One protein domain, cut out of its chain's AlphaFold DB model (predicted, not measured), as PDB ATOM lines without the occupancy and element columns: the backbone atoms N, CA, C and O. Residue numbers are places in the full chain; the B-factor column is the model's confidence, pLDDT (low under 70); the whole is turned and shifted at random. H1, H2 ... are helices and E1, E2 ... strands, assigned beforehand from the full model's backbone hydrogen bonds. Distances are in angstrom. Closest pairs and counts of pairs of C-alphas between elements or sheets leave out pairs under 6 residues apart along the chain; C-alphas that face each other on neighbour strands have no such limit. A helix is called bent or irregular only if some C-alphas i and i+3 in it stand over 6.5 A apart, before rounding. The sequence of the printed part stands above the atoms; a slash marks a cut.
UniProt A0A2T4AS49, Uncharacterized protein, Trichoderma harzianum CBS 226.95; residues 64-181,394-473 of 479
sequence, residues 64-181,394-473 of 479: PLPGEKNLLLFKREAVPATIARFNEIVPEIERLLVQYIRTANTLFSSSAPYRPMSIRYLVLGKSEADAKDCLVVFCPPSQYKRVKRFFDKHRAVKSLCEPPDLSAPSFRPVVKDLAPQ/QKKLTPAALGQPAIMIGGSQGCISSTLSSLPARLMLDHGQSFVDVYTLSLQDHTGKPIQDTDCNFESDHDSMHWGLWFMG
ATOM      1  N   PRO A  64       2.486 -41.598  59.740       85.62
ATOM      2  CA  PRO A  64       1.356 -42.001  58.914       85.62
ATOM      3  C   PRO A  64       1.621 -41.629  57.454       85.62
ATOM      4  O   PRO A  64       2.128 -40.548  57.157       85.62
ATOM      5  N   LEU A  65       1.308 -42.541  56.536       86.50
ATOM      6  CA  LEU A  65       1.302 -42.208  55.120       86.50
ATOM      7  C   LEU A  65       0.065 -41.328  54.852       86.50
ATOM      8  O   LEU A  65      -1.039 -41.729  55.232       86.50
ATOM      9  N   PRO A  66       0.210 -40.158  54.205       80.69
ATOM     10  CA  PRO A  66      -0.920 -39.292  53.882       80.69
ATOM     11  C   PRO A  66      -2.080 -40.055  53.222       80.69
ATOM     12  O   PRO A  66      -1.868 -40.853  52.304       80.69
ATOM     13  N   GLY A  67      -3.297 -39.844  53.730       82.06
ATOM     14  CA  GLY A  67      -4.518 -40.513  53.260       82.06
ATOM     15  C   GLY A  67      -4.727 -41.955  53.750       82.06
ATOM     16  O   GLY A  67      -5.774 -42.534  53.485       82.06
ATOM     17  N   GLU A  68      -3.787 -42.552  54.494       85.38
ATOM     18  CA  GLU A  68      -3.882 -43.941  54.970       85.38
ATOM     19  C   GLU A  68      -3.833 -44.033  56.494       85.38
ATOM     20  O   GLU A  68      -2.773 -43.985  57.115       85.38
ATOM     21  N   LYS A  69      -4.989 -44.280  57.117       85.06
ATOM     22  CA  LYS A  69      -5.091 -44.409  58.585       85.06
ATOM     23  C   LYS A  69      -4.331 -45.619  59.149       85.06
ATOM     24  O   LYS A  69      -4.059 -45.668  60.343       85.06
ATOM     25  N   ASN A  70      -4.008 -46.604  58.306       91.31
ATOM     26  CA  ASN A  70      -3.478 -47.904  58.727       91.31
ATOM     27  C   ASN A  70      -2.086 -48.227  58.169       91.31
ATOM     28  O   ASN A  70      -1.601 -49.336  58.385       91.31
ATOM     29  N   LEU A  71      -1.456 -47.323  57.420       93.38
ATOM     30  CA  LEU A  71      -0.115 -47.555  56.890       93.38
ATOM     31  C   LEU A  71       0.831 -46.499  57.425       93.38
ATOM     32  O   LEU A  71       0.668 -45.306  57.194       93.38
ATOM     33  N   LEU A  72       1.842 -46.980  58.129       94.38
ATOM     34  CA  LEU A  72       2.914 -46.183  58.669       94.38
ATOM     35  C   LEU A  72       4.179 -46.382  57.830       94.38
ATOM     36  O   LEU A  72       4.504 -47.498  57.421       94.38
ATOM     37  N   LEU A  73       4.891 -45.287  57.598       92.50
ATOM     38  CA  LEU A  73       6.220 -45.225  57.019       92.50
ATOM     39  C   LEU A  73       7.268 -45.514  58.093       92.50
ATOM     40  O   LEU A  73       7.380 -44.791  59.088       92.50
ATOM     41  N   PHE A  74       8.079 -46.538  57.846       92.19
ATOM     42  CA  PHE A  74       9.199 -46.922  58.694       92.19
ATOM     43  C   PHE A  74      10.514 -46.483  58.062       92.19
ATOM     44  O   PHE A  74      10.806 -46.780  56.904       92.19
ATOM     45  N   LYS A  75      11.349 -45.799  58.847       89.38
ATOM     46  CA  LYS A  75      12.725 -45.475  58.458       89.38
ATOM     47  C   LYS A  75      13.598 -46.705  58.696       89.38
ATOM     48  O   LYS A  75      14.226 -46.837  59.740       89.38
ATOM     49  N   ARG A  76      13.608 -47.624  57.732       88.50
ATOM     50  CA  ARG A  76      14.446 -48.828  57.754       88.50
ATOM     51  C   ARG A  76      15.572 -48.709  56.738       88.50
ATOM     52  O   ARG A  76      15.345 -48.254  55.620       88.50
ATOM     53  N   GLU A  77      16.782 -49.093  57.141       85.62
ATOM     54  CA  GLU A  77      17.913 -49.138  56.218       85.62
ATOM     55  C   GLU A  77      17.594 -50.142  55.111       85.62
ATOM     56  O   GLU A  77      17.289 -51.310  55.372       85.62
ATOM     57  N   ALA A  78      17.595 -49.653  53.876       83.25
ATOM     58  CA  ALA A  78      17.266 -50.477  52.737       83.25
ATOM     59  C   ALA A  78      18.428 -51.418  52.434       83.25
ATOM     60  O   ALA A  78      19.582 -51.002  52.330       83.25
ATOM     61  N   VAL A  79      18.117 -52.698  52.250       91.56
ATOM     62  CA  VAL A  79      19.126 -53.681  51.861       91.56
ATOM     63  C   VAL A  79      19.652 -53.304  50.467       91.56
ATOM     64  O   VAL A  79      18.843 -53.084  49.561       91.56
ATOM     65  N   PRO A  80      20.979 -53.259  50.234       92.38
ATOM     66  CA  PRO A  80      21.534 -52.873  48.934       92.38
ATOM     67  C   PRO A  80      20.981 -53.685  47.753       92.38
ATOM     68  O   PRO A  80      20.777 -53.131  46.675       92.38
ATOM     69  N   ALA A  81      20.677 -54.970  47.965       94.88
ATOM     70  CA  ALA A  81      20.031 -55.828  46.972       94.88
ATOM     71  C   ALA A  81      18.615 -55.346  46.602       94.88
ATOM     72  O   ALA A  81      18.273 -55.314  45.423       94.88
ATOM     73  N   THR A  82      17.818 -54.906  47.582       95.44
ATOM     74  CA  THR A  82      16.487 -54.320  47.357       95.44
ATOM     75  C   THR A  82      16.588 -53.032  46.546       95.44
ATOM     76  O   THR A  82      15.856 -52.852  45.579       95.44
ATOM     77  N   ILE A  83      17.545 -52.158  46.867       94.69
ATOM     78  CA  ILE A  83      17.761 -50.909  46.123       94.69
ATOM     79  C   ILE A  83      18.235 -51.180  44.692       94.69
ATOM     80  O   ILE A  83      17.766 -50.537  43.752       94.69
ATOM     81  N   ALA A  84      19.149 -52.135  44.507       95.25
ATOM     82  CA  ALA A  84      19.596 -52.550  43.181       95.25
ATOM     83  C   ALA A  84      18.418 -53.069  42.346       95.25
ATOM     84  O   ALA A  84      18.232 -52.622  41.216       95.25
ATOM     85  N   ARG A  85      17.576 -53.922  42.938       96.81
ATOM     86  CA  ARG A  85      16.382 -54.457  42.284       96.81
ATOM     87  C   ARG A  85      15.362 -53.371  41.947       96.81
ATOM     88  O   ARG A  85      14.824 -53.377  40.846       96.81
ATOM     89  N   PHE A  86      15.117 -52.418  42.846       96.81
ATOM     90  CA  PHE A  86      14.228 -51.286  42.569       96.81
ATOM     91  C   PHE A  86      14.703 -50.510  41.334       96.81
ATOM     92  O   PHE A  86      13.937 -50.289  40.401       96.81
ATOM     93  N   ASN A  87      15.991 -50.160  41.287       95.75
ATOM     94  CA  ASN A  87      16.572 -49.436  40.152       95.75
ATOM     95  C   ASN A  87      16.576 -50.249  38.845       95.75
ATOM     96  O   ASN A  87      16.597 -49.653  37.771       95.75
ATOM     97  N   GLU A  88      16.570 -51.582  38.928       97.00
ATOM     98  CA  GLU A  88      16.457 -52.486  37.780       97.00
ATOM     99  C   GLU A  88      15.039 -52.475  37.189       97.00
ATOM    100  O   GLU A  88      14.884 -52.315  35.981       97.00
ATOM    101  N   ILE A  89      14.002 -52.628  38.023       97.88
ATOM    102  CA  ILE A  89      12.625 -52.835  37.538       97.88
ATOM    103  C   ILE A  89      11.880 -51.536  37.226       97.88
ATOM    104  O   ILE A  89      11.005 -51.514  36.361       97.88
ATOM    105  N   VAL A  90      12.196 -50.447  37.931       97.81
ATOM    106  CA  VAL A  90      11.425 -49.200  37.844       97.81
ATOM    107  C   VAL A  90      11.464 -48.562  36.454       97.81
ATOM    108  O   VAL A  90      10.393 -48.183  35.993       97.81
ATOM    109  N   PRO A  91      12.595 -48.508  35.721       97.38
ATOM    110  CA  PRO A  91      12.602 -47.988  34.350       97.38
ATOM    111  C   PRO A  91      11.624 -48.703  33.404       97.38
ATOM    112  O   PRO A  91      11.005 -48.067  32.553       97.38
ATOM    113  N   GLU A  92      11.446 -50.019  33.561       97.75
ATOM    114  CA  GLU A  92      10.501 -50.786  32.743       97.75
ATOM    115  C   GLU A  92       9.047 -50.528  33.167       97.75
ATOM    116  O   GLU A  92       8.174 -50.347  32.318       97.75
ATOM    117  N   ILE A  93       8.790 -50.422  34.476       97.88
ATOM    118  CA  ILE A  93       7.476 -50.024  35.007       97.88
ATOM    119  C   ILE A  93       7.100 -48.619  34.520       97.88
ATOM    120  O   ILE A  93       5.972 -48.418  34.083       97.88
ATOM    121  N   GLU A  94       8.032 -47.663  34.546       96.81
ATOM    122  CA  GLU A  94       7.842 -46.298  34.038       96.81
ATOM    123  C   GLU A  94       7.446 -46.307  32.564       96.81
ATOM    124  O   GLU A  94       6.459 -45.676  32.183       96.81
ATOM    125  N   ARG A  95       8.187 -47.054  31.740       96.06
ATOM    126  CA  ARG A  95       7.920 -47.183  30.306       96.06
ATOM    127  C   ARG A  95       6.506 -47.711  30.051       96.06
ATOM    128  O   ARG A  95       5.771 -47.123  29.257       96.06
ATOM    129  N   LEU A  96       6.126 -48.790  30.736       96.31
ATOM    130  CA  LEU A  96       4.803 -49.409  30.619       96.31
ATOM    131  C   LEU A  96       3.688 -48.485  31.128       96.31
ATOM    132  O   LEU A  96       2.655 -48.360  30.475       96.31
ATOM    133  N   LEU A  97       3.900 -47.804  32.256       95.56
ATOM    134  CA  LEU A  97       2.923 -46.902  32.865       95.56
ATOM    135  C   LEU A  97       2.643 -45.692  31.972       95.56
ATOM    136  O   LEU A  97       1.487 -45.355  31.722       95.56
ATOM    137  N   VAL A  98       3.696 -45.065  31.447       92.81
ATOM    138  CA  VAL A  98       3.573 -43.925  30.533       92.81
ATOM    139  C   VAL A  98       2.882 -44.344  29.239       92.81
ATOM    140  O   VAL A  98       1.998 -43.633  28.767       92.81
ATOM    141  N   GLN A  99       3.240 -45.502  28.674       92.50
ATOM    142  CA  GLN A  99       2.568 -46.041  27.491       92.50
ATOM    143  C   GLN A  99       1.075 -46.273  27.758       92.50
ATOM    144  O   GLN A  99       0.243 -45.832  26.972       92.50
ATOM    145  N   TYR A 100       0.736 -46.893  28.889       92.56
ATOM    146  CA  TYR A 100      -0.644 -47.168  29.284       92.56
ATOM    147  C   TYR A 100      -1.481 -45.887  29.437       92.56
ATOM    148  O   TYR A 100      -2.591 -45.805  28.910       92.56
ATOM    149  N   ILE A 101      -0.942 -44.858  30.101       90.69
ATOM    150  CA  ILE A 101      -1.629 -43.565  30.261       90.69
ATOM    151  C   ILE A 101      -1.779 -42.852  28.910       90.69
ATOM    152  O   ILE A 101      -2.858 -42.336  28.622       90.69
ATOM    153  N   ARG A 102      -0.740 -42.866  28.059       87.69
ATOM    154  CA  ARG A 102      -0.784 -42.286  26.702       87.69
ATOM    155  C   ARG A 102      -1.890 -42.896  25.872       87.69
ATOM    156  O   ARG A 102      -2.714 -42.160  25.340       87.69
ATOM    157  N   THR A 103      -1.916 -44.220  25.790       88.38
ATOM    158  CA  THR A 103      -2.913 -44.928  24.995       88.38
ATOM    159  C   THR A 103      -4.324 -44.642  25.496       88.38
ATOM    160  O   THR A 103      -5.203 -44.339  24.691       88.38
ATOM    161  N   ALA A 104      -4.538 -44.634  26.813       85.81
ATOM    162  CA  ALA A 104      -5.830 -44.258  27.371       85.81
ATOM    163  C   ALA A 104      -6.223 -42.822  26.974       85.81
ATOM    164  O   ALA A 104      -7.311 -42.608  26.454       85.81
ATOM    165  N   ASN A 105      -5.333 -41.840  27.134       83.69
ATOM    166  CA  ASN A 105      -5.649 -40.448  26.800       83.69
ATOM    167  C   ASN A 105      -5.939 -40.252  25.302       83.69
ATOM    168  O   ASN A 105      -6.840 -39.492  24.959       83.69
ATOM    169  N   THR A 106      -5.233 -40.972  24.418       84.25
ATOM    170  CA  THR A 106      -5.511 -40.934  22.972       84.25
ATOM    171  C   THR A 106      -6.872 -41.516  22.612       84.25
ATOM    172  O   THR A 106      -7.510 -41.018  21.692       84.25
ATOM    173  N   LEU A 107      -7.329 -42.545  23.332       81.31
ATOM    174  CA  LEU A 107      -8.630 -43.170  23.082       81.31
ATOM    175  C   LEU A 107      -9.792 -42.284  23.538       81.31
ATOM    176  O   LEU A 107     -10.849 -42.294  22.918       81.31
ATOM    177  N   PHE A 108      -9.590 -41.490  24.590       75.12
ATOM    178  CA  PHE A 108     -10.639 -40.645  25.165       75.12
ATOM    179  C   PHE A 108     -10.632 -39.203  24.661       75.12
ATOM    180  O   PHE A 108     -11.305 -38.363  25.252       75.12
ATOM    181  N   SER A 109      -9.861 -38.895  23.609       73.19
ATOM    182  CA  SER A 109      -9.705 -37.536  23.058       73.19
ATOM    183  C   SER A 109      -9.412 -36.471  24.122       73.19
ATOM    184  O   SER A 109      -9.669 -35.287  23.921       73.19
ATOM    185  N   SER A 110      -8.868 -36.885  25.269       68.19
ATOM    186  CA  SER A 110      -8.561 -35.976  26.354       68.19
ATOM    187  C   SER A 110      -7.235 -35.324  26.009       68.19
ATOM    188  O   SER A 110      -6.172 -35.939  26.115       68.19
ATOM    189  N   SER A 111      -7.302 -34.065  25.582       65.00
ATOM    190  CA  SER A 111      -6.136 -33.195  25.418       65.00
ATOM    191  C   SER A 111      -5.501 -32.811  26.758       65.00
ATOM    192  O   SER A 111      -4.526 -32.060  26.771       65.00
ATOM    193  N   ALA A 112      -6.029 -33.317  27.883       67.56
ATOM    194  CA  ALA A 112      -5.561 -32.959  29.207       67.56
ATOM    195  C   ALA A 112      -4.052 -33.238  29.325       67.56
ATOM    196  O   ALA A 112      -3.607 -34.373  29.093       67.56
ATOM    197  N   PRO A 113      -3.252 -32.219  29.680       67.38
ATOM    198  CA  PRO A 113      -1.813 -32.371  29.783       67.38
ATOM    199  C   PRO A 113      -1.450 -33.409  30.848       67.38
ATOM    200  O   PRO A 113      -2.184 -33.638  31.818       67.38
ATOM    201  N   TYR A 114      -0.286 -34.038  30.670       71.62
ATOM    202  CA  TYR A 114       0.310 -34.869  31.713       71.62
ATOM    203  C   TYR A 114       0.461 -34.049  32.982       71.62
ATOM    204  O   TYR A 114       1.058 -32.979  32.956       71.62
ATOM    205  N   ARG A 115      -0.072 -34.599  34.068       82.06
ATOM    206  CA  ARG A 115       0.063 -34.072  35.419       82.06
ATOM    207  C   ARG A 115       1.218 -34.780  36.138       82.06
ATOM    208  O   ARG A 115       1.567 -35.902  35.736       82.06
ATOM    209  N   PRO A 116       1.784 -34.206  37.211       90.06
ATOM    210  CA  PRO A 116       2.990 -34.738  37.815       90.06
ATOM    211  C   PRO A 116       2.717 -36.087  38.469       90.06
ATOM    212  O   PRO A 116       1.649 -36.331  39.037       90.06
ATOM    213  N   MET A 117       3.712 -36.967  38.432       94.25
ATOM    214  CA  MET A 117       3.648 -38.278  39.071       94.25
ATOM    215  C   MET A 117       4.993 -38.618  39.695       94.25
ATOM    216  O   MET A 117       6.032 -38.285  39.135       94.25
ATOM    217  N   SER A 118       5.012 -39.312  40.831       96.44
ATOM    218  CA  SER A 118       6.268 -39.837  41.383       96.44
ATOM    219  C   SER A 118       6.175 -41.308  41.749       96.44
ATOM    220  O   SER A 118       5.125 -41.780  42.173       96.44
ATOM    221  N   ILE A 119       7.291 -42.020  41.596       97.62
ATOM    222  CA  ILE A 119       7.476 -43.406  42.031       97.62
ATOM    223  C   ILE A 119       8.569 -43.402  43.094       97.62
ATOM    224  O   ILE A 119       9.670 -42.905  42.859       97.62
ATOM    225  N   ARG A 120       8.278 -43.938  44.279       96.31
ATOM    226  CA  ARG A 120       9.209 -43.954  45.413       96.31
ATOM    227  C   ARG A 120       9.342 -45.352  45.995       96.31
ATOM    228  O   ARG A 120       8.354 -46.078  46.107       96.31
ATOM    229  N   TYR A 121      10.549 -45.696  46.425       96.12
ATOM    230  CA  TYR A 121      10.754 -46.826  47.324       96.12
ATOM    231  C   TYR A 121      10.472 -46.388  48.765       96.12
ATOM    232  O   TYR A 121      11.113 -45.460  49.261       96.12
ATOM    233  N   LEU A 122       9.526 -47.051  49.434       95.00
ATOM    234  CA  LEU A 122       9.174 -46.800  50.837       95.00
ATOM    235  C   LEU A 122       8.997 -48.125  51.589       95.00
ATOM    236  O   LEU A 122       8.631 -49.136  50.995       95.00
ATOM    237  N   VAL A 123       9.197 -48.114  52.907       95.38
ATOM    238  CA  VAL A 123       8.947 -49.275  53.777       95.38
ATOM    239  C   VAL A 123       7.690 -49.005  54.602       95.38
ATOM    240  O   VAL A 123       7.691 -48.117  55.453       95.38
ATOM    241  N   LEU A 124       6.608 -49.741  54.328       96.00
ATOM    242  CA  LEU A 124       5.272 -49.465  54.878       96.00
ATOM    243  C   LEU A 124       4.686 -50.666  55.634       96.00
ATOM    244  O   LEU A 124       4.731 -51.788  55.127       96.00
ATOM    245  N   GLY A 125       4.042 -50.432  56.780       96.25
ATOM    246  CA  GLY A 125       3.356 -51.456  57.593       96.25
ATOM    247  C   GLY A 125       2.376 -50.858  58.608       96.25
ATOM    248  O   GLY A 125       2.334 -49.644  58.773       96.25
ATOM    249  N   LYS A 126       1.583 -51.678  59.305       95.69
ATOM    250  CA  LYS A 126       0.786 -51.235  60.474       95.69
ATOM    251  C   LYS A 126       1.650 -51.099  61.732       95.69
ATOM    252  O   LYS A 126       1.323 -50.369  62.660       95.69
ATOM    253  N   SER A 127       2.748 -51.835  61.756       95.12
ATOM    254  CA  SER A 127       3.748 -51.963  62.800       95.12
ATOM    255  C   SER A 127       5.110 -52.226  62.149       95.12
ATOM    256  O   SER A 127       5.218 -52.476  60.948       95.12
ATOM    257  N   GLU A 128       6.176 -52.182  62.938       92.69
ATOM    258  CA  GLU A 128       7.521 -52.453  62.421       92.69
ATOM    259  C   GLU A 128       7.677 -53.914  61.958       92.69
ATOM    260  O   GLU A 128       8.402 -54.197  61.007       92.69
ATOM    261  N   ALA A 129       6.953 -54.846  62.590       94.44
ATOM    262  CA  ALA A 129       7.051 -56.279  62.317       94.44
ATOM    263  C   ALA A 129       6.390 -56.705  60.993       94.44
ATOM    264  O   ALA A 129       6.812 -57.691  60.391       94.44
ATOM    265  N   ASP A 130       5.362 -55.984  60.535       95.62
ATOM    266  CA  ASP A 130       4.676 -56.237  59.258       95.62
ATOM    267  C   ASP A 130       5.087 -55.255  58.152       95.62
ATOM    268  O   ASP A 130       4.505 -55.278  57.065       95.62
ATOM    269  N   ALA A 131       6.083 -54.405  58.413       95.50
ATOM    270  CA  ALA A 131       6.586 -53.448  57.447       95.50
ATOM    271  C   ALA A 131       7.247 -54.156  56.253       95.50
ATOM    272  O   ALA A 131       8.100 -55.032  56.414       95.50
ATOM    273  N   LYS A 132       6.847 -53.765  55.040       96.38
ATOM    274  CA  LYS A 132       7.303 -54.359  53.777       96.38
ATOM    275  C   LYS A 132       7.848 -53.306  52.827       96.38
ATOM    276  O   LYS A 132       7.379 -52.166  52.816       96.38
ATOM    277  N   ASP A 133       8.777 -53.739  51.988       97.06
ATOM    278  CA  ASP A 133       9.271 -52.986  50.842       97.06
ATOM    279  C   ASP A 133       8.118 -52.706  49.865       97.06
ATOM    280  O   ASP A 133       7.411 -53.613  49.417       97.06
ATOM    281  N   CYS A 134       7.878 -51.430  49.578       97.44
ATOM    282  CA  CYS A 134       6.775 -50.970  48.747       97.44
ATOM    283  C   CYS A 134       7.285 -50.085  47.608       97.44
ATOM    284  O   CYS A 134       8.188 -49.264  47.788       97.44
ATOM    285  N   LEU A 135       6.650 -50.227  46.445       97.81
ATOM    286  CA  LEU A 135       6.761 -49.299  45.325       97.81
ATOM    287  C   LEU A 135       5.533 -48.394  45.385       97.81
ATOM    288  O   LEU A 135       4.415 -48.842  45.134       97.81
ATOM    289  N   VAL A 136       5.733 -47.142  45.784       97.50
ATOM    290  CA  VAL A 136       4.639 -46.200  46.032       97.50
ATOM    291  C   VAL A 136       4.546 -45.208  44.888       97.50
ATOM    292  O   VAL A 136       5.514 -44.503  44.603       97.50
ATOM    293  N   VAL A 137       3.386 -45.157  44.237       97.44
ATOM    294  CA  VAL A 137       3.096 -44.248  43.129       97.44
ATOM    295  C   VAL A 137       2.148 -43.159  43.595       97.44
ATOM    296  O   VAL A 137       1.034 -43.435  44.026       97.44
ATOM    297  N   PHE A 138       2.605 -41.925  43.481       95.88
ATOM    298  CA  PHE A 138       1.871 -40.705  43.780       95.88
ATOM    299  C   PHE A 138       1.410 -40.100  42.462       95.88
ATOM    300  O   PHE A 138       2.253 -39.694  41.661       95.88
ATOM    301  N   CYS A 139       0.106 -40.078  42.217       94.81
ATOM    302  CA  CYS A 139      -0.491 -39.631  40.965       94.81
ATOM    303  C   CYS A 139      -1.678 -38.689  41.217       94.81
ATOM    304  O   CYS A 139      -2.226 -38.674  42.318       94.81
ATOM    305  N   PRO A 140      -2.120 -37.933  40.202       92.50
ATOM    306  CA  PRO A 140      -3.298 -37.078  40.315       92.50
ATOM    307  C   PRO A 140      -4.557 -37.878  40.663       92.50
ATOM    308  O   PRO A 140      -4.707 -38.999  40.161       92.50
ATOM    309  N   PRO A 141      -5.504 -37.298  41.425       91.81
ATOM    310  CA  PRO A 141      -6.775 -37.950  41.735       91.81
ATOM    311  C   PRO A 141      -7.524 -38.453  40.497       91.81
ATOM    312  O   PRO A 141      -7.998 -39.589  40.477       91.81
ATOM    313  N   SER A 142      -7.530 -37.669  39.415       90.25
ATOM    314  CA  SER A 142      -8.155 -38.040  38.137       90.25
ATOM    315  C   SER A 142      -7.536 -39.279  37.477       90.25
ATOM    316  O   SER A 142      -8.193 -39.955  36.690       90.25
ATOM    317  N   GLN A 143      -6.286 -39.621  37.804       92.31
ATOM    318  CA  GLN A 143      -5.581 -40.781  37.255       92.31
ATOM    319  C   GLN A 143      -5.510 -41.960  38.234       92.31
ATOM    320  O   GLN A 143      -5.146 -43.062  37.823       92.31
ATOM    321  N   TYR A 144      -5.879 -41.774  39.504       94.44
ATOM    322  CA  TYR A 144      -5.709 -42.771  40.564       94.44
ATOM    323  C   TYR A 144      -6.297 -44.140  40.214       94.44
ATOM    324  O   TYR A 144      -5.585 -45.145  40.230       94.44
ATOM    325  N   LYS A 145      -7.580 -44.190  39.826       94.88
ATOM    326  CA  LYS A 145      -8.261 -45.448  39.464       94.88
ATOM    327  C   LYS A 145      -7.555 -46.155  38.304       94.88
ATOM    328  O   LYS A 145      -7.407 -47.376  38.315       94.88
ATOM    329  N   ARG A 146      -7.082 -45.380  37.325       93.94
ATOM    330  CA  ARG A 146      -6.400 -45.871  36.124       93.94
ATOM    331  C   ARG A 146      -5.018 -46.436  36.448       93.94
ATOM    332  O   ARG A 146      -4.726 -47.563  36.056       93.94
ATOM    333  N   VAL A 147      -4.202 -45.699  37.201       95.88
ATOM    334  CA  VAL A 147      -2.871 -46.142  37.653       95.88
ATOM    335  C   VAL A 147      -2.995 -47.355  38.576       95.88
ATOM    336  O   VAL A 147      -2.258 -48.325  38.428       95.88
ATOM    337  N   LYS A 148      -3.979 -47.367  39.478       97.06
ATOM    338  CA  LYS A 148      -4.262 -48.529  40.323       97.06
ATOM    339  C   LYS A 148      -4.631 -49.760  39.490       97.06
ATOM    340  O   LYS A 148      -4.040 -50.817  39.684       97.06
ATOM    341  N   ARG A 149      -5.531 -49.616  38.508       96.06
ATOM    342  CA  ARG A 149      -5.887 -50.699  37.574       96.06
ATOM    343  C   ARG A 149      -4.665 -51.217  36.808       96.06
ATOM    344  O   ARG A 149      -4.548 -52.425  36.637       96.06
ATOM    345  N   PHE A 150      -3.752 -50.336  36.395       96.62
ATOM    346  CA  PHE A 150      -2.494 -50.728  35.754       96.62
ATOM    347  C   PHE A 150      -1.678 -51.679  36.642       96.62
ATOM    348  O   PHE A 150      -1.339 -52.772  36.198       96.62
ATOM    349  N   PHE A 151      -1.436 -51.332  37.910       97.19
ATOM    350  CA  PHE A 151      -0.708 -52.217  38.829       97.19
ATOM    351  C   PHE A 151      -1.481 -53.498  39.181       97.19
ATOM    352  O   PHE A 151      -0.869 -54.553  39.336       97.19
ATOM    353  N   ASP A 152      -2.813 -53.428  39.266       95.88
ATOM    354  CA  ASP A 152      -3.657 -54.574  39.627       95.88
ATOM    355  C   ASP A 152      -3.794 -55.599  38.482       95.88
ATOM    356  O   ASP A 152      -3.929 -56.799  38.737       95.88
ATOM    357  N   LYS A 153      -3.805 -55.144  37.219       94.88
ATOM    358  CA  LYS A 153      -4.166 -55.969  36.050       94.88
ATOM    359  C   LYS A 153      -3.008 -56.258  35.095       94.88
ATOM    360  O   LYS A 153      -3.052 -57.269  34.397       94.88
ATOM    361  N   HIS A 154      -1.966 -55.431  35.052       95.00
ATOM    362  CA  HIS A 154      -0.883 -55.609  34.087       95.00
ATOM    363  C   HIS A 154       0.080 -56.728  34.523       95.00
ATOM    364  O   HIS A 154       0.957 -56.530  35.365       95.00
ATOM    365  N   ARG A 155      -0.030 -57.912  33.902       94.56
ATOM    366  CA  ARG A 155       0.744 -59.123  34.262       94.56
ATOM    367  C   ARG A 155       2.255 -58.899  34.331       94.56
ATOM    368  O   ARG A 155       2.883 -59.317  35.302       94.56
ATOM    369  N   ALA A 156       2.834 -58.215  33.339       96.25
ATOM    370  CA  ALA A 156       4.272 -57.933  33.329       96.25
ATOM    371  C   ALA A 156       4.711 -57.103  34.549       96.25
ATOM    372  O   ALA A 156       5.685 -57.452  35.206       96.25
ATOM    373  N   VAL A 157       3.950 -56.064  34.915       97.31
ATOM    374  CA  VAL A 157       4.223 -55.220  36.090       97.31
ATOM    375  C   VAL A 157       4.099 -56.030  37.374       97.31
ATOM    376  O   VAL A 157       4.957 -55.931  38.246       97.31
ATOM    377  N   LYS A 158       3.079 -56.892  37.470       96.94
ATOM    378  CA  LYS A 158       2.927 -57.797  38.611       96.94
ATOM    379  C   LYS A 158       4.126 -58.739  38.754       96.94
ATOM    380  O   LYS A 158       4.648 -58.862  39.850       96.94
ATOM    381  N   SER A 159       4.607 -59.329  37.659       96.69
ATOM    382  CA  SER A 159       5.805 -60.191  37.645       96.69
ATOM    383  C   SER A 159       7.094 -59.434  38.008       96.69
ATOM    384  O   SER A 159       7.971 -59.975  38.678       96.69
ATOM    385  N   LEU A 160       7.207 -58.161  37.609       97.69
ATOM    386  CA  LEU A 160       8.334 -57.302  37.990       97.69
ATOM    387  C   LEU A 160       8.347 -57.010  39.500       97.69
ATOM    388  O   LEU A 160       9.412 -57.067  40.119       97.69
ATOM    389  N   CYS A 161       7.180 -56.719  40.080       97.88
ATOM    390  CA  CYS A 161       7.010 -56.415  41.504       97.88
ATOM    391  C   CYS A 161       7.049 -57.665  42.400       97.88
ATOM    392  O   CYS A 161       7.590 -57.615  43.503       97.88
ATOM    393  N   GLU A 162       6.500 -58.785  41.934       97.25
ATOM    394  CA  GLU A 162       6.382 -60.060  42.649       97.25
ATOM    395  C   GLU A 162       7.054 -61.174  41.824       97.25
ATOM    396  O   GLU A 162       6.367 -61.984  41.194       97.25
ATOM    397  N   PRO A 163       8.401 -61.213  41.777       96.44
ATOM    398  CA  PRO A 163       9.109 -62.222  40.999       96.44
ATOM    399  C   PRO A 163       8.811 -63.639  41.525       96.44
ATOM    400  O   PRO A 163       8.654 -63.832  42.733       96.44
ATOM    401  N   PRO A 164       8.783 -64.661  40.648       94.00
ATOM    402  CA  PRO A 164       8.562 -66.050  41.064       94.00
ATOM    403  C   PRO A 164       9.713 -66.599  41.920       94.00
ATOM    404  O   PRO A 164       9.522 -67.524  42.709       94.00
ATOM    405  N   ASP A 165      10.912 -66.036  41.762       95.00
ATOM    406  CA  ASP A 165      12.061 -66.331  42.605       95.00
ATOM    407  C   ASP A 165      11.919 -65.623  43.958       95.00
ATOM    408  O   ASP A 165      12.118 -64.415  44.069       95.00
ATOM    409  N   LEU A 166      11.613 -66.400  44.999       93.62
ATOM    410  CA  LEU A 166      11.460 -65.909  46.372       93.62
ATOM    411  C   LEU A 166      12.758 -65.339  46.970       93.62
ATOM    412  O   LEU A 166      12.707 -64.714  48.029       93.62
ATOM    413  N   SER A 167      13.915 -65.576  46.341       95.00
ATOM    414  CA  SER A 167      15.186 -64.977  46.763       95.00
ATOM    415  C   SER A 167      15.358 -63.539  46.268       95.00
ATOM    416  O   SER A 167      16.118 -62.770  46.864       95.00
ATOM    417  N   ALA A 168      14.633 -63.153  45.214       95.62
ATOM    418  CA  ALA A 168      14.649 -61.799  44.697       95.62
ATOM    419  C   ALA A 168      13.766 -60.877  45.565       95.62
ATOM    420  O   ALA A 168      12.662 -61.269  45.958       95.62
ATOM    421  N   PRO A 169      14.205 -59.636  45.856       97.12
ATOM    422  CA  PRO A 169      13.368 -58.663  46.552       97.12
ATOM    423  C   PRO A 169      12.055 -58.412  45.800       97.12
ATOM    424  O   PRO A 169      12.065 -58.164  44.592       97.12
ATOM    425  N   SER A 170      10.939 -58.451  46.529       97.31
ATOM    426  CA  SER A 170       9.605 -58.126  46.022       97.31
ATOM    427  C   SER A 170       9.127 -56.781  46.564       97.31
ATOM    428  O   SER A 170       9.520 -56.351  47.649       97.31
ATOM    429  N   PHE A 171       8.265 -56.111  45.804       97.94
ATOM    430  CA  PHE A 171       7.691 -54.822  46.166       97.94
ATOM    431  C   PHE A 171       6.178 -54.912  46.127       97.94
ATOM    432  O   PHE A 171       5.603 -55.274  45.105       97.94
ATOM    433  N   ARG A 172       5.517 -54.503  47.210       97.50
ATOM    434  CA  ARG A 172       4.067 -54.295  47.186       97.50
ATOM    435  C   ARG A 172       3.762 -52.959  46.491       97.50
ATOM    436  O   ARG A 172       4.177 -51.925  47.027       97.50
ATOM    437  N   PRO A 173       3.033 -52.931  45.360       97.69
ATOM    438  CA  PRO A 173       2.602 -51.676  44.758       97.69
ATOM    439  C   PRO A 173       1.589 -50.969  45.663       97.69
ATOM    440  O   PRO A 173       0.662 -51.595  46.178       97.69
ATOM    441  N   VAL A 174       1.750 -49.663  45.856       97.25
ATOM    442  CA  VAL A 174       0.787 -48.810  46.564       97.25
ATOM    443  C   VAL A 174       0.559 -47.569  45.719       97.25
ATOM    444  O   VAL A 174       1.500 -46.835  45.444       97.25
ATOM    445  N   VAL A 175      -0.681 -47.316  45.314       97.19
ATOM    446  CA  VAL A 175      -1.035 -46.115  44.547       97.19
ATOM    447  C   VAL A 175      -1.711 -45.109  45.478       97.19
ATOM    448  O   VAL A 175      -2.458 -45.490  46.386       97.19
ATOM    449  N   LYS A 176      -1.404 -43.829  45.287       95.31
ATOM    450  CA  LYS A 176      -1.889 -42.693  46.069       95.31
ATOM    451  C   LYS A 176      -2.358 -41.601  45.119       95.31
ATOM    452  O   LYS A 176      -1.624 -41.227  44.209       95.31
ATOM    453  N   ASP A 177      -3.548 -41.078  45.363       94.25
ATOM    454  CA  ASP A 177      -4.175 -39.936  44.685       94.25
ATOM    455  C   ASP A 177      -3.608 -38.583  45.149       94.25
ATOM    456  O   ASP A 177      -4.305 -37.579  45.237       94.25
ATOM    457  N   LEU A 178      -2.312 -38.552  45.444       91.12
ATOM    458  CA  LEU A 178      -1.602 -37.384  45.942       91.12
ATOM    459  C   LEU A 178      -0.501 -37.037  44.949       91.12
ATOM    460  O   LEU A 178       0.637 -37.470  45.116       91.12
ATOM    461  N   ALA A 179      -0.840 -36.312  43.880       89.81
ATOM    462  CA  ALA A 179       0.155 -35.873  42.903       89.81
ATOM    463  C   ALA A 179       1.267 -35.058  43.587       89.81
ATOM    464  O   ALA A 179       0.976 -34.276  44.496       89.81
ATOM    465  N   PRO A 180       2.531 -35.188  43.145       88.75
ATOM    466  CA  PRO A 180       3.562 -34.227  43.498       88.75
ATOM    467  C   PRO A 180       3.094 -32.823  43.111       88.75
ATOM    468  O   PRO A 180       2.868 -32.552  41.936       88.75
ATOM    469  N   GLN A 181       2.940 -31.948  44.098       80.62
ATOM    470  CA  GLN A 181       2.590 -30.558  43.852       80.62
ATOM    471  C   GLN A 181       3.869 -29.757  43.650       80.62
ATOM    472  O   GLN A 181       4.798 -29.836  44.461       80.62
ATOM    473  N   GLN A 394      29.971 -33.864  44.578       50.66
ATOM    474  CA  GLN A 394      30.769 -34.695  43.673       50.66
ATOM    475  C   GLN A 394      30.484 -36.190  43.841       50.66
ATOM    476  O   GLN A 394      30.919 -37.010  43.034       50.66
ATOM    477  N   LYS A 395      29.752 -36.575  44.892       60.16
ATOM    478  CA  LYS A 395      29.433 -37.966  45.187       60.16
ATOM    479  C   LYS A 395      27.925 -38.154  45.156       60.16
ATOM    480  O   LYS A 395      27.219 -37.636  46.019       60.16
ATOM    481  N   LYS A 396      27.452 -38.953  44.190       62.41
ATOM    482  CA  LYS A 396      26.122 -39.579  44.239       62.41
ATOM    483  C   LYS A 396      25.919 -40.090  45.665       62.41
ATOM    484  O   LYS A 396      26.816 -40.772  46.178       62.41
ATOM    485  N   LEU A 397      24.818 -39.698  46.315       65.12
ATOM    486  CA  LEU A 397      24.565 -40.072  47.706       65.12
ATOM    487  C   LEU A 397      24.784 -41.574  47.831       65.12
ATOM    488  O   LEU A 397      24.241 -42.362  47.053       65.12
ATOM    489  N   THR A 398      25.666 -41.966  48.745       62.97
ATOM    490  CA  THR A 398      25.930 -43.388  48.943       62.97
ATOM    491  C   THR A 398      24.664 -43.982  49.562       62.97
ATOM    492  O   THR A 398      24.249 -43.491  50.612       62.97
ATOM    493  N   PRO A 399      24.045 -45.015  48.955       58.59
ATOM    494  CA  PRO A 399      22.754 -45.550  49.409       58.59
ATOM    495  C   PRO A 399      22.747 -46.101  50.845       58.59
ATOM    496  O   PRO A 399      21.694 -46.430  51.369       58.59
ATOM    497  N   ALA A 400      23.920 -46.241  51.471       56.38
ATOM    498  CA  ALA A 400      24.102 -46.956  52.729       56.38
ATOM    499  C   ALA A 400      23.636 -46.190  53.982       56.38
ATOM    500  O   ALA A 400      23.476 -46.796  55.030       56.38
ATOM    501  N   ALA A 401      23.427 -44.873  53.922       67.94
ATOM    502  CA  ALA A 401      22.885 -44.136  55.066       67.94
ATOM    503  C   ALA A 401      21.385 -43.906  54.871       67.94
ATOM    504  O   ALA A 401      20.997 -43.390  53.830       67.94
ATOM    505  N   LEU A 402      20.557 -44.218  55.876       69.81
ATOM    506  CA  LEU A 402      19.101 -43.954  55.936       69.81
ATOM    507  C   LEU A 402      18.685 -42.538  55.494       69.81
ATOM    508  O   LEU A 402      17.563 -42.301  55.055       69.81
ATOM    509  N   GLY A 403      19.608 -41.598  55.624       80.94
ATOM    510  CA  GLY A 403      19.560 -40.273  55.050       80.94
ATOM    511  C   GLY A 403      20.827 -39.525  55.434       80.94
ATOM    512  O   GLY A 403      21.588 -39.966  56.300       80.94
ATOM    513  N   GLN A 404      21.067 -38.396  54.789       83.75
ATOM    514  CA  GLN A 404      22.132 -37.479  55.164       83.75
ATOM    515  C   GLN A 404      21.509 -36.232  55.789       83.75
ATOM    516  O   GLN A 404      20.558 -35.692  55.218       83.75
ATOM    517  N   PRO A 405      21.993 -35.766  56.955       84.75
ATOM    518  CA  PRO A 405      21.619 -34.454  57.455       84.75
ATOM    519  C   PRO A 405      21.882 -33.410  56.371       84.75
ATOM    520  O   PRO A 405      22.960 -33.377  55.779       84.75
ATOM    521  N   ALA A 406      20.884 -32.584  56.108       85.44
ATOM    522  CA  ALA A 406      20.932 -31.533  55.111       85.44
ATOM    523  C   ALA A 406      20.374 -30.248  55.721       85.44
ATOM    524  O   ALA A 406      19.616 -30.273  56.691       85.44
ATOM    525  N   ILE A 407      20.741 -29.109  55.151       80.38
ATOM    526  CA  ILE A 407      20.163 -27.818  55.516       80.38
ATOM    527  C   ILE A 407      19.517 -27.267  54.254       80.38
ATOM    528  O   ILE A 407      20.203 -27.054  53.255       80.38
ATOM    529  N   MET A 408      18.203 -27.062  54.295       82.31
ATOM    530  CA  MET A 408      17.506 -26.323  53.252       82.31
ATOM    531  C   MET A 408      17.677 -24.837  53.539       82.31
ATOM    532  O   MET A 408      17.340 -24.380  54.625       82.31
ATOM    533  N   ILE A 409      18.192 -24.084  52.575       72.81
ATOM    534  CA  ILE A 409      18.314 -22.630  52.683       72.81
ATOM    535  C   ILE A 409      17.169 -22.022  51.868       72.81
ATOM    536  O   ILE A 409      17.252 -21.962  50.643       72.81
ATOM    537  N   GLY A 410      16.089 -21.632  52.547       66.75
ATOM    538  CA  GLY A 410      14.954 -20.926  51.950       66.75
ATOM    539  C   GLY A 410      15.146 -19.408  51.992       66.75
ATOM    540  O   GLY A 410      15.847 -18.889  52.860       66.75
ATOM    541  N   GLY A 411      14.513 -18.683  51.065       58.91
ATOM    542  CA  GLY A 411      14.643 -17.222  50.970       58.91
ATOM    543  C   GLY A 411      14.093 -16.477  52.195       58.91
ATOM    544  O   GLY A 411      14.817 -15.721  52.839       58.91
ATOM    545  N   SER A 412      12.823 -16.705  52.546       56.28
ATOM    546  CA  SER A 412      12.130 -15.985  53.631       56.28
ATOM    547  C   SER A 412      12.243 -16.659  55.003       56.28
ATOM    548  O   SER A 412      12.331 -15.970  56.013       56.28
ATOM    549  N   GLN A 413      12.281 -17.993  55.053       61.28
ATOM    550  CA  GLN A 413      12.294 -18.768  56.308       61.28
ATOM    551  C   GLN A 413      13.704 -19.096  56.824       61.28
ATOM    552  O   GLN A 413      13.863 -19.720  57.872       61.28
ATOM    553  N   GLY A 414      14.742 -18.672  56.101       72.88
ATOM    554  CA  GLY A 414      16.128 -18.943  56.461       72.88
ATOM    555  C   GLY A 414      16.505 -20.418  56.309       72.88
ATOM    556  O   GLY A 414      16.098 -21.096  55.366       72.88
ATOM    557  N   CYS A 415      17.351 -20.904  57.216       76.19
ATOM    558  CA  CYS A 415      17.866 -22.269  57.177       76.19
ATOM    559  C   CYS A 415      16.959 -23.228  57.953       76.19
ATOM    560  O   CYS A 415      16.768 -23.060  59.156       76.19
ATOM    561  N   ILE A 416      16.488 -24.280  57.289       81.81
ATOM    562  CA  ILE A 416      15.668 -25.339  57.877       81.81
ATOM    563  C   ILE A 416      16.489 -26.629  57.936       81.81
ATOM    564  O   ILE A 416      17.054 -27.078  56.934       81.81
ATOM    565  N   SER A 417      16.567 -27.228  59.128       85.25
ATOM    566  CA  SER A 417      17.184 -28.544  59.314       85.25
ATOM    567  C   SER A 417      16.385 -29.593  58.549       85.25
ATOM    568  O   SER A 417      15.156 -29.604  58.567       85.25
ATOM    569  N   SER A 418      17.078 -30.485  57.857       88.50
ATOM    570  CA  SER A 418      16.433 -31.472  57.005       88.50
ATOM    571  C   SER A 418      17.228 -32.770  56.940       88.50
ATOM    572  O   SER A 418      18.357 -32.892  57.421       88.50
ATOM    573  N   THR A 419      16.607 -33.801  56.390       88.19
ATOM    574  CA  THR A 419      17.241 -35.088  56.131       88.19
ATOM    575  C   THR A 419      17.001 -35.449  54.678       88.19
ATOM    576  O   THR A 419      15.860 -35.615  54.254       88.19
ATOM    577  N   LEU A 420      18.080 -35.555  53.914       88.81
ATOM    578  CA  LEU A 420      18.058 -35.973  52.524       88.81
ATOM    579  C   LEU A 420      18.016 -37.498  52.468       88.81
ATOM    580  O   LEU A 420      18.932 -38.165  52.949       88.81
ATOM    581  N   SER A 421      16.946 -38.049  51.910       88.19
ATOM    582  CA  SER A 421      16.784 -39.489  51.740       88.19
ATOM    583  C   SER A 421      17.771 -40.022  50.703       88.19
ATOM    584  O   SER A 421      17.954 -39.436  49.635       88.19
ATOM    585  N   SER A 422      18.387 -41.161  51.010       87.81
ATOM    586  CA  SER A 422      19.204 -41.929  50.063       87.81
ATOM    587  C   SER A 422      18.379 -42.923  49.240       87.81
ATOM    588  O   SER A 422      18.903 -43.546  48.314       87.81
ATOM    589  N   LEU A 423      17.100 -43.090  49.592       91.00
ATOM    590  CA  LEU A 423      16.201 -44.006  48.912       91.00
ATOM    591  C   LEU A 423      15.876 -43.482  47.508       91.00
ATOM    592  O   LEU A 423      15.663 -42.278  47.338       91.00
ATOM    593  N   PRO A 424      15.820 -44.367  46.501       93.06
ATOM    594  CA  PRO A 424      15.549 -43.971  45.134       93.06
ATOM    595  C   PRO A 424      14.114 -43.454  45.001       93.06
ATOM    596  O   PRO A 424      13.149 -44.063  45.475       93.06
ATOM    597  N   ALA A 425      13.993 -42.329  44.309       94.56
ATOM    598  CA  ALA A 425      12.732 -41.733  43.923       94.56
ATOM    599  C   ALA A 425      12.827 -41.221  42.484       94.56
ATOM    600  O   ALA A 425      13.892 -40.829  41.998       94.56
ATOM    601  N   ARG A 426      11.692 -41.264  41.795       95.81
ATOM    602  CA  ARG A 426      11.548 -40.910  40.389       95.81
ATOM    603  C   ARG A 426      10.385 -39.941  40.259       95.81
ATOM    604  O   ARG A 426       9.342 -40.167  40.870       95.81
ATOM    605  N   LEU A 427      10.558 -38.873  39.494       94.25
ATOM    606  CA  LEU A 427       9.552 -37.825  39.312       94.25
ATOM    607  C   LEU A 427       9.334 -37.580  37.825       94.25
ATOM    608  O   LEU A 427      10.287 -37.359  37.087       94.25
ATOM    609  N   MET A 428       8.087 -37.606  37.389       91.62
ATOM    610  CA  MET A 428       7.658 -37.087  36.100       91.62
ATOM    611  C   MET A 428       7.017 -35.728  36.364       91.62
ATOM    612  O   MET A 428       6.030 -35.643  37.095       91.62
ATOM    613  N   LEU A 429       7.632 -34.676  35.832       85.81
ATOM    614  CA  LEU A 429       7.131 -33.305  35.925       85.81
ATOM    615  C   LEU A 429       5.981 -33.081  34.936       85.81
ATOM    616  O   LEU A 429       5.808 -33.867  33.999       85.81
ATOM    617  N   ASP A 430       5.246 -31.985  35.117       73.50
ATOM    618  CA  ASP A 430       4.288 -31.503  34.119       73.50
ATOM    619  C   ASP A 430       4.956 -31.379  32.746       73.50
ATOM    620  O   ASP A 430       6.097 -30.924  32.630       73.50
ATOM    621  N   HIS A 431       4.267 -31.857  31.705       73.12
ATOM    622  CA  HIS A 431       4.767 -31.958  30.318       73.12
ATOM    623  C   HIS A 431       6.011 -32.841  30.121       73.12
ATOM    624  O   HIS A 431       6.479 -33.024  28.993       73.12
ATOM    625  N   GLY A 432       6.535 -33.438  31.193       73.31
ATOM    626  CA  GLY A 432       7.628 -34.389  31.141       73.31
ATOM    627  C   GLY A 432       7.225 -35.631  30.351       73.31
ATOM    628  O   GLY A 432       6.189 -36.242  30.593       73.31
ATOM    629  N   GLN A 433       8.072 -36.039  29.406       79.56
ATOM    630  CA  GLN A 433       7.850 -37.262  28.621       79.56
ATOM    631  C   GLN A 433       8.423 -38.519  29.293       79.56
ATOM    632  O   GLN A 433       8.265 -39.625  28.766       79.56
ATOM    633  N   SER A 434       9.118 -38.347  30.420       88.69
ATOM    634  CA  SER A 434       9.814 -39.406  31.149       88.69
ATOM    635  C   SER A 434      10.020 -39.025  32.614       88.69
ATOM    636  O   SER A 434      10.002 -37.843  32.963       88.69
ATOM    637  N   PHE A 435      10.259 -40.029  33.453       93.50
ATOM    638  CA  PHE A 435      10.647 -39.834  34.843       93.50
ATOM    639  C   PHE A 435      12.143 -39.507  34.959       93.50
ATOM    640  O   PHE A 435      12.983 -40.076  34.253       93.50
ATOM    641  N   VAL A 436      12.490 -38.646  35.911       91.06
ATOM    642  CA  VAL A 436      13.868 -38.283  36.262       91.06
ATOM    643  C   VAL A 436      14.218 -38.738  37.677       91.06
ATOM    644  O   VAL A 436      13.335 -38.898  38.520       91.06
ATOM    645  N   ASP A 437      15.509 -38.969  37.933       90.94
ATOM    646  CA  ASP A 437      16.004 -39.318  39.267       90.94
ATOM    647  C   ASP A 437      15.893 -38.090  40.179       90.94
ATOM    648  O   ASP A 437      16.387 -37.010  39.839       90.94
ATOM    649  N   VAL A 438      15.276 -38.262  41.348       90.81
ATOM    650  CA  VAL A 438      15.149 -37.198  42.346       90.81
ATOM    651  C   VAL A 438      15.537 -37.680  43.733       90.81
ATOM    652  O   VAL A 438      15.378 -38.852  44.074       90.81
ATOM    653  N   TYR A 439      16.013 -36.751  44.556       88.75
ATOM    654  CA  TYR A 439      16.189 -36.981  45.985       88.75
ATOM    655  C   TYR A 439      15.016 -36.399  46.764       88.75
ATOM    656  O   TYR A 439      14.536 -35.307  46.458       88.75
ATOM    657  N   THR A 440      14.568 -37.130  47.783       90.19
ATOM    658  CA  THR A 440      13.501 -36.674  48.681       90.19
ATOM    659  C   THR A 440      14.112 -35.995  49.896       90.19
ATOM    660  O   THR A 440      14.965 -36.581  50.565       90.19
ATOM    661  N   LEU A 441      13.668 -34.782  50.203       88.56
ATOM    662  CA  LEU A 441      14.091 -34.046  51.387       88.56
ATOM    663  C   LEU A 441      12.976 -34.073  52.439       88.56
ATOM    664  O   LEU A 441      11.845 -33.706  52.145       88.56
ATOM    665  N   SER A 442      13.285 -34.494  53.664       88.94
ATOM    666  CA  SER A 442      12.370 -34.379  54.806       88.94
ATOM    667  C   SER A 442      12.764 -33.183  55.661       88.94
ATOM    668  O   SER A 442      13.863 -33.168  56.220       88.94
ATOM    669  N   LEU A 443      11.880 -32.198  55.772       88.75
ATOM    670  CA  LEU A 443      12.099 -31.005  56.588       88.75
ATOM    671  C   LEU A 443      11.770 -31.284  58.054       88.75
ATOM    672  O   LEU A 443      10.903 -32.104  58.349       88.75
ATOM    673  N   GLN A 444      12.470 -30.614  58.965       86.88
ATOM    674  CA  GLN A 444      12.200 -30.649  60.398       86.88
ATOM    675  C   GLN A 444      11.746 -29.267  60.862       86.88
ATOM    676  O   GLN A 444      12.318 -28.255  60.455       86.88
ATOM    677  N   ASP A 445      10.728 -29.228  61.715       85.44
ATOM    678  CA  ASP A 445      10.294 -28.011  62.383       85.44
ATOM    679  C   ASP A 445      11.330 -27.551  63.429       85.44
ATOM    680  O   ASP A 445      12.345 -28.203  63.698       85.44
ATOM    681  N   HIS A 446      11.058 -26.414  64.068       81.50
ATOM    682  CA  HIS A 446      11.901 -25.866  65.134       81.50
ATOM    683  C   HIS A 446      11.976 -26.768  66.384       81.50
ATOM    684  O   HIS A 446      12.865 -26.584  67.216       81.50
ATOM    685  N   THR A 447      11.071 -27.745  66.524       84.75
ATOM    686  CA  THR A 447      11.086 -28.757  67.594       84.75
ATOM    687  C   THR A 447      11.883 -30.011  67.212       84.75
ATOM    688  O   THR A 447      12.047 -30.912  68.037       84.75
ATOM    689  N   GLY A 448      12.406 -30.074  65.982       81.38
ATOM    690  CA  GLY A 448      13.116 -31.227  65.429       81.38
ATOM    691  C   GLY A 448      12.194 -32.355  64.959       81.38
ATOM    692  O   GLY A 448      12.674 -33.447  64.638       81.38
ATOM    693  N   LYS A 449      10.877 -32.133  64.920       82.88
ATOM    694  CA  LYS A 449       9.914 -33.095  64.379       82.88
ATOM    695  C   LYS A 449       9.807 -32.913  62.869       82.88
ATOM    696  O   LYS A 449       9.853 -31.786  62.389       82.88
ATOM    697  N   PRO A 450       9.683 -33.996  62.091       80.81
ATOM    698  CA  PRO A 450       9.493 -33.854  60.660       80.81
ATOM    699  C   PRO A 450       8.153 -33.185  60.352       80.81
ATOM    700  O   PRO A 450       7.130 -33.565  60.921       80.81
ATOM    701  N   ILE A 451       8.195 -32.214  59.445       81.12
ATOM    702  CA  ILE A 451       7.023 -31.519  58.907       81.12
ATOM    703  C   ILE A 451       6.305 -32.507  57.983       81.12
ATOM    704  O   ILE A 451       6.946 -33.075  57.092       81.12
ATOM    705  N   GLN A 452       5.019 -32.778  58.217       68.75
ATOM    706  CA  GLN A 452       4.247 -33.666  57.346       68.75
ATOM    707  C   GLN A 452       3.643 -32.870  56.190       68.75
ATOM    708  O   GLN A 452       3.119 -31.783  56.400       68.75
ATOM    709  N   ASP A 453       3.644 -33.445  54.982       56.62
ATOM    710  CA  ASP A 453       3.025 -32.824  53.797       56.62
ATOM    711  C   ASP A 453       1.522 -32.524  54.000       56.62
ATOM    712  O   ASP A 453       0.969 -31.654  53.335       56.62
ATOM    713  N   THR A 454       0.846 -33.220  54.923       43.28
ATOM    714  CA  THR A 454      -0.569 -32.987  55.266       43.28
ATOM    715  C   THR A 454      -0.795 -31.812  56.205       43.28
ATOM    716  O   THR A 454      -1.894 -31.265  56.210       43.28
ATOM    717  N   ASP A 455       0.221 -31.402  56.969       34.41
ATOM    718  CA  ASP A 455       0.132 -30.233  57.855       34.41
ATOM    719  C   ASP A 455       0.154 -28.917  57.048       34.41
ATOM    720  O   ASP A 455      -0.053 -27.839  57.596       34.41
ATOM    721  N   CYS A 456       0.374 -29.009  55.730       34.28
ATOM    722  CA  CYS A 456       0.392 -27.895  54.787       34.28
ATOM    723  C   CYS A 456      -1.000 -27.527  54.239       34.28
ATOM    724  O   CYS A 456      -1.124 -26.515  53.555       34.28
ATOM    725  N   ASN A 457      -2.039 -28.317  54.531       29.56
ATOM    726  CA  ASN A 457      -3.431 -27.933  54.283       29.56
ATOM    727  C   ASN A 457      -3.957 -27.140  55.487       29.56
ATOM    728  O   ASN A 457      -4.820 -27.615  56.223       29.56
ATOM    729  N   PHE A 458      -3.413 -25.944  55.711       26.06
ATOM    730  CA  PHE A 458      -4.112 -24.951  56.521       26.06
ATOM    731  C   PHE A 458      -5.117 -24.243  55.613       26.06
ATOM    732  O   PHE A 458      -4.748 -23.709  54.565       26.06
ATOM    733  N   GLU A 459      -6.396 -24.300  55.992       30.03
ATOM    734  CA  GLU A 459      -7.420 -23.415  55.442       30.03
ATOM    735  C   GLU A 459      -6.912 -21.974  55.503       30.03
ATOM    736  O   GLU A 459      -6.262 -21.568  56.462       30.03
ATOM    737  N   SER A 460      -7.180 -21.253  54.422       31.34
ATOM    738  CA  SER A 460      -6.812 -19.870  54.167       31.34
ATOM    739  C   SER A 460      -7.026 -18.955  55.375       31.34
ATOM    740  O   SER A 460      -8.109 -18.402  55.537       31.34
ATOM    741  N   ASP A 461      -5.970 -18.741  56.146       26.62
ATOM    742  CA  ASP A 461      -5.733 -17.511  56.884       26.62
ATOM    743  C   ASP A 461      -4.283 -17.081  56.613       26.62
ATOM    744  O   ASP A 461      -3.389 -17.891  56.354       26.62
ATOM    745  N   HIS A 462      -4.112 -15.772  56.470       34.03
ATOM    746  CA  HIS A 462      -2.995 -15.128  55.789       34.03
ATOM    747  C   HIS A 462      -1.600 -15.501  56.347       34.03
ATOM    748  O   HIS A 462      -1.339 -15.426  57.541       34.03
ATOM    749  N   ASP A 463      -0.674 -15.767  55.419       32.94
ATOM    750  CA  ASP A 463       0.790 -15.758  55.575       32.94
ATOM    751  C   ASP A 463       1.470 -16.863  56.418       32.94
ATOM    752  O   ASP A 463       2.124 -16.617  57.432       32.94
ATOM    753  N   SER A 464       1.531 -18.084  55.867       25.14
ATOM    754  CA  SER A 464       2.759 -18.900  55.944       25.14
ATOM    755  C   SER A 464       2.850 -19.970  54.852       25.14
ATOM    756  O   SER A 464       1.985 -20.822  54.700       25.14
ATOM    757  N   MET A 465       3.939 -19.913  54.080       29.50
ATOM    758  CA  MET A 465       4.243 -20.812  52.958       29.50
ATOM    759  C   MET A 465       4.969 -22.079  53.439       29.50
ATOM    760  O   MET A 465       5.930 -21.976  54.203       29.50
ATOM    761  N   HIS A 466       4.598 -23.265  52.948       28.89
ATOM    762  CA  HIS A 466       5.272 -24.531  53.279       28.89
ATOM    763  C   HIS A 466       5.666 -25.319  52.022       28.89
ATOM    764  O   HIS A 466       4.958 -25.268  51.026       28.89
ATOM    765  N   TRP A 467       6.821 -26.006  52.071       33.50
ATOM    766  CA  TRP A 467       7.609 -26.446  50.905       33.50
ATOM    767  C   TRP A 467       7.810 -27.966  50.838       33.50
ATOM    768  O   TRP A 467       8.302 -28.560  51.795       33.50
ATOM    769  N   GLY A 468       7.577 -28.562  49.664       30.41
ATOM    770  CA  GLY A 468       8.129 -29.865  49.280       30.41
ATOM    771  C   GLY A 468       9.158 -29.677  48.164       30.41
ATOM    772  O   GLY A 468       8.785 -29.404  47.025       30.41
ATOM    773  N   LEU A 469      10.457 -29.781  48.468       34.28
ATOM    774  CA  LEU A 469      11.522 -29.532  47.487       34.28
ATOM    775  C   LEU A 469      12.133 -30.834  46.951       34.28
ATOM    776  O   LEU A 469      12.464 -31.748  47.710       34.28
ATOM    777  N   TRP A 470      12.353 -30.875  45.638       38.31
ATOM    778  CA  TRP A 470      12.974 -31.990  44.928       38.31
ATOM    779  C   TRP A 470      14.282 -31.543  44.287       38.31
ATOM    780  O   TRP A 470      14.322 -30.524  43.600       38.31
ATOM    781  N   PHE A 471      15.346 -32.325  44.463       34.97
ATOM    782  CA  PHE A 471      16.606 -32.104  43.752       34.97
ATOM    783  C   PHE A 471      16.704 -33.075  42.581       34.97
ATOM    784  O   PHE A 471      16.657 -34.289  42.790       34.97
ATOM    785  N   MET A 472      16.860 -32.551  41.364       29.25
ATOM    786  CA  MET A 472      17.090 -33.370  40.173       29.25
ATOM    787  C   MET A 472      18.531 -33.883  40.149       29.25
ATOM    788  O   MET A 472      19.487 -33.108  40.162       29.25
ATOM    789  N   GLY A 473      18.690 -35.205  40.098       27.89
ATOM    790  CA  GLY A 473      19.967 -35.837  39.800       27.89
ATOM    791  C   GLY A 473      20.170 -35.884  38.289       27.89
ATOM    792  O   GLY A 473      19.479 -36.628  37.598       27.89
TER     793      GLY A 473
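AT A GLANCE: This is residues 64 to 181 and 394 to 473 of the 479 residues of an uncharacterized protein of Trichoderma harzianum CBS 226.95 (UniProt A0A2T4AS49). A strongly twisted, branched sheet of eight strands makes the core: helices H1, H2 and H3 pack on its E1, E2, E3 end, while the hairpin E4 and E5 at its other end has no named helix on it. E7 joins the two ends, pairing with E5, E6 and E8, and the stretch from H4 to E8 swings out in a wide loop. The printed part has 198 residues, with four named helices and eight named strands in the order H1 E1 E2 H2 H3 E3 E4 E5 E6 E7 H4 E8 along the chain; the class is mixed, helices and strands, with 102 residues in named elements, and E2 and E3 are parallel while the other neighbour pairs of strands are antiparallel. The whole is compact, with a radius of gyration of the C-alphas of 17.5 A and spans of 47 by 44 by 39 A.

IN THESE COORDINATES: H1, residues 80 to 107, begins at C-alpha (21.534, -52.873, 48.934); assigned as one helix by its hydrogen bonds, it is bent, with C-alphas 88 and 91 6.8 A apart, into H1a, 80 to 88, 12.3 A, and H1b, 91 to 107, 24.5 A. E1 is 117 to 125, 22.7 A, and bends by 67 degrees at residue 121; E2 is 132 to 138, 17.8 A. H2, 141 to 153, 19.1 A, is irregular, with C-alphas 142 and 145 7.5 A apart. H3 is 155 to 161, E3 172 to 176, E4 404 to 410, E5 414 to 420, E6 425 to 428, E7 436 to 443, 21.7 A, H4 453 to 456 and E8 470 to 472, ending at C-alpha (17.090, -33.370, 40.173).

HOW THE PARTS SIT: E2 and E6 lie on opposite sides of E1, with N 120 to O 136 at 2.8 A and N 119 to O 426 at 2.9 A. E2, H2, H3 and E3 form a strand-helix-strand unit, two parallel neighbour strands with helices between, its crossover right-handed; N 137 to O 174 is 2.8 A. E7 pairs in a staggered way: N 436 to O 427 of E6 is 2.8 A, N 439 to O 471 of E8 3.1 A, and N 442 to O 419 of E5 2.9 A. In the hairpin E4 and E5, N 406 to O 418 is 2.9 A. H1a is over E1 at a height over the sheet of 9.2 A; H2 is over E3 at 8.6 A. H1b and H3 only graze the sheet. H1b touches H2 at a steep tilt of 61 degrees, opposite ways, the closest C-alphas being Leu 97 and Phe 150, 7.2 A. H4 is not on the sheet. Each O i to N i+4 pair is within hydrogen-bond range in H1a, H1b and H3, and 7 of 9 in H2; H4 is too short for one.

THE WHOLE: The C-alphas farthest apart, Asp 165 and His 462, are 55.0 A apart. Residues 182 to 393 are cut out, with 28.5 A between C-alphas 181 and 394. The link from H4 to E8 is long. Mean pLDDT of the printed part is 82.2, with residues 110 to 113, 394 to 402, 410 to 413 and 452 to 473 under 70.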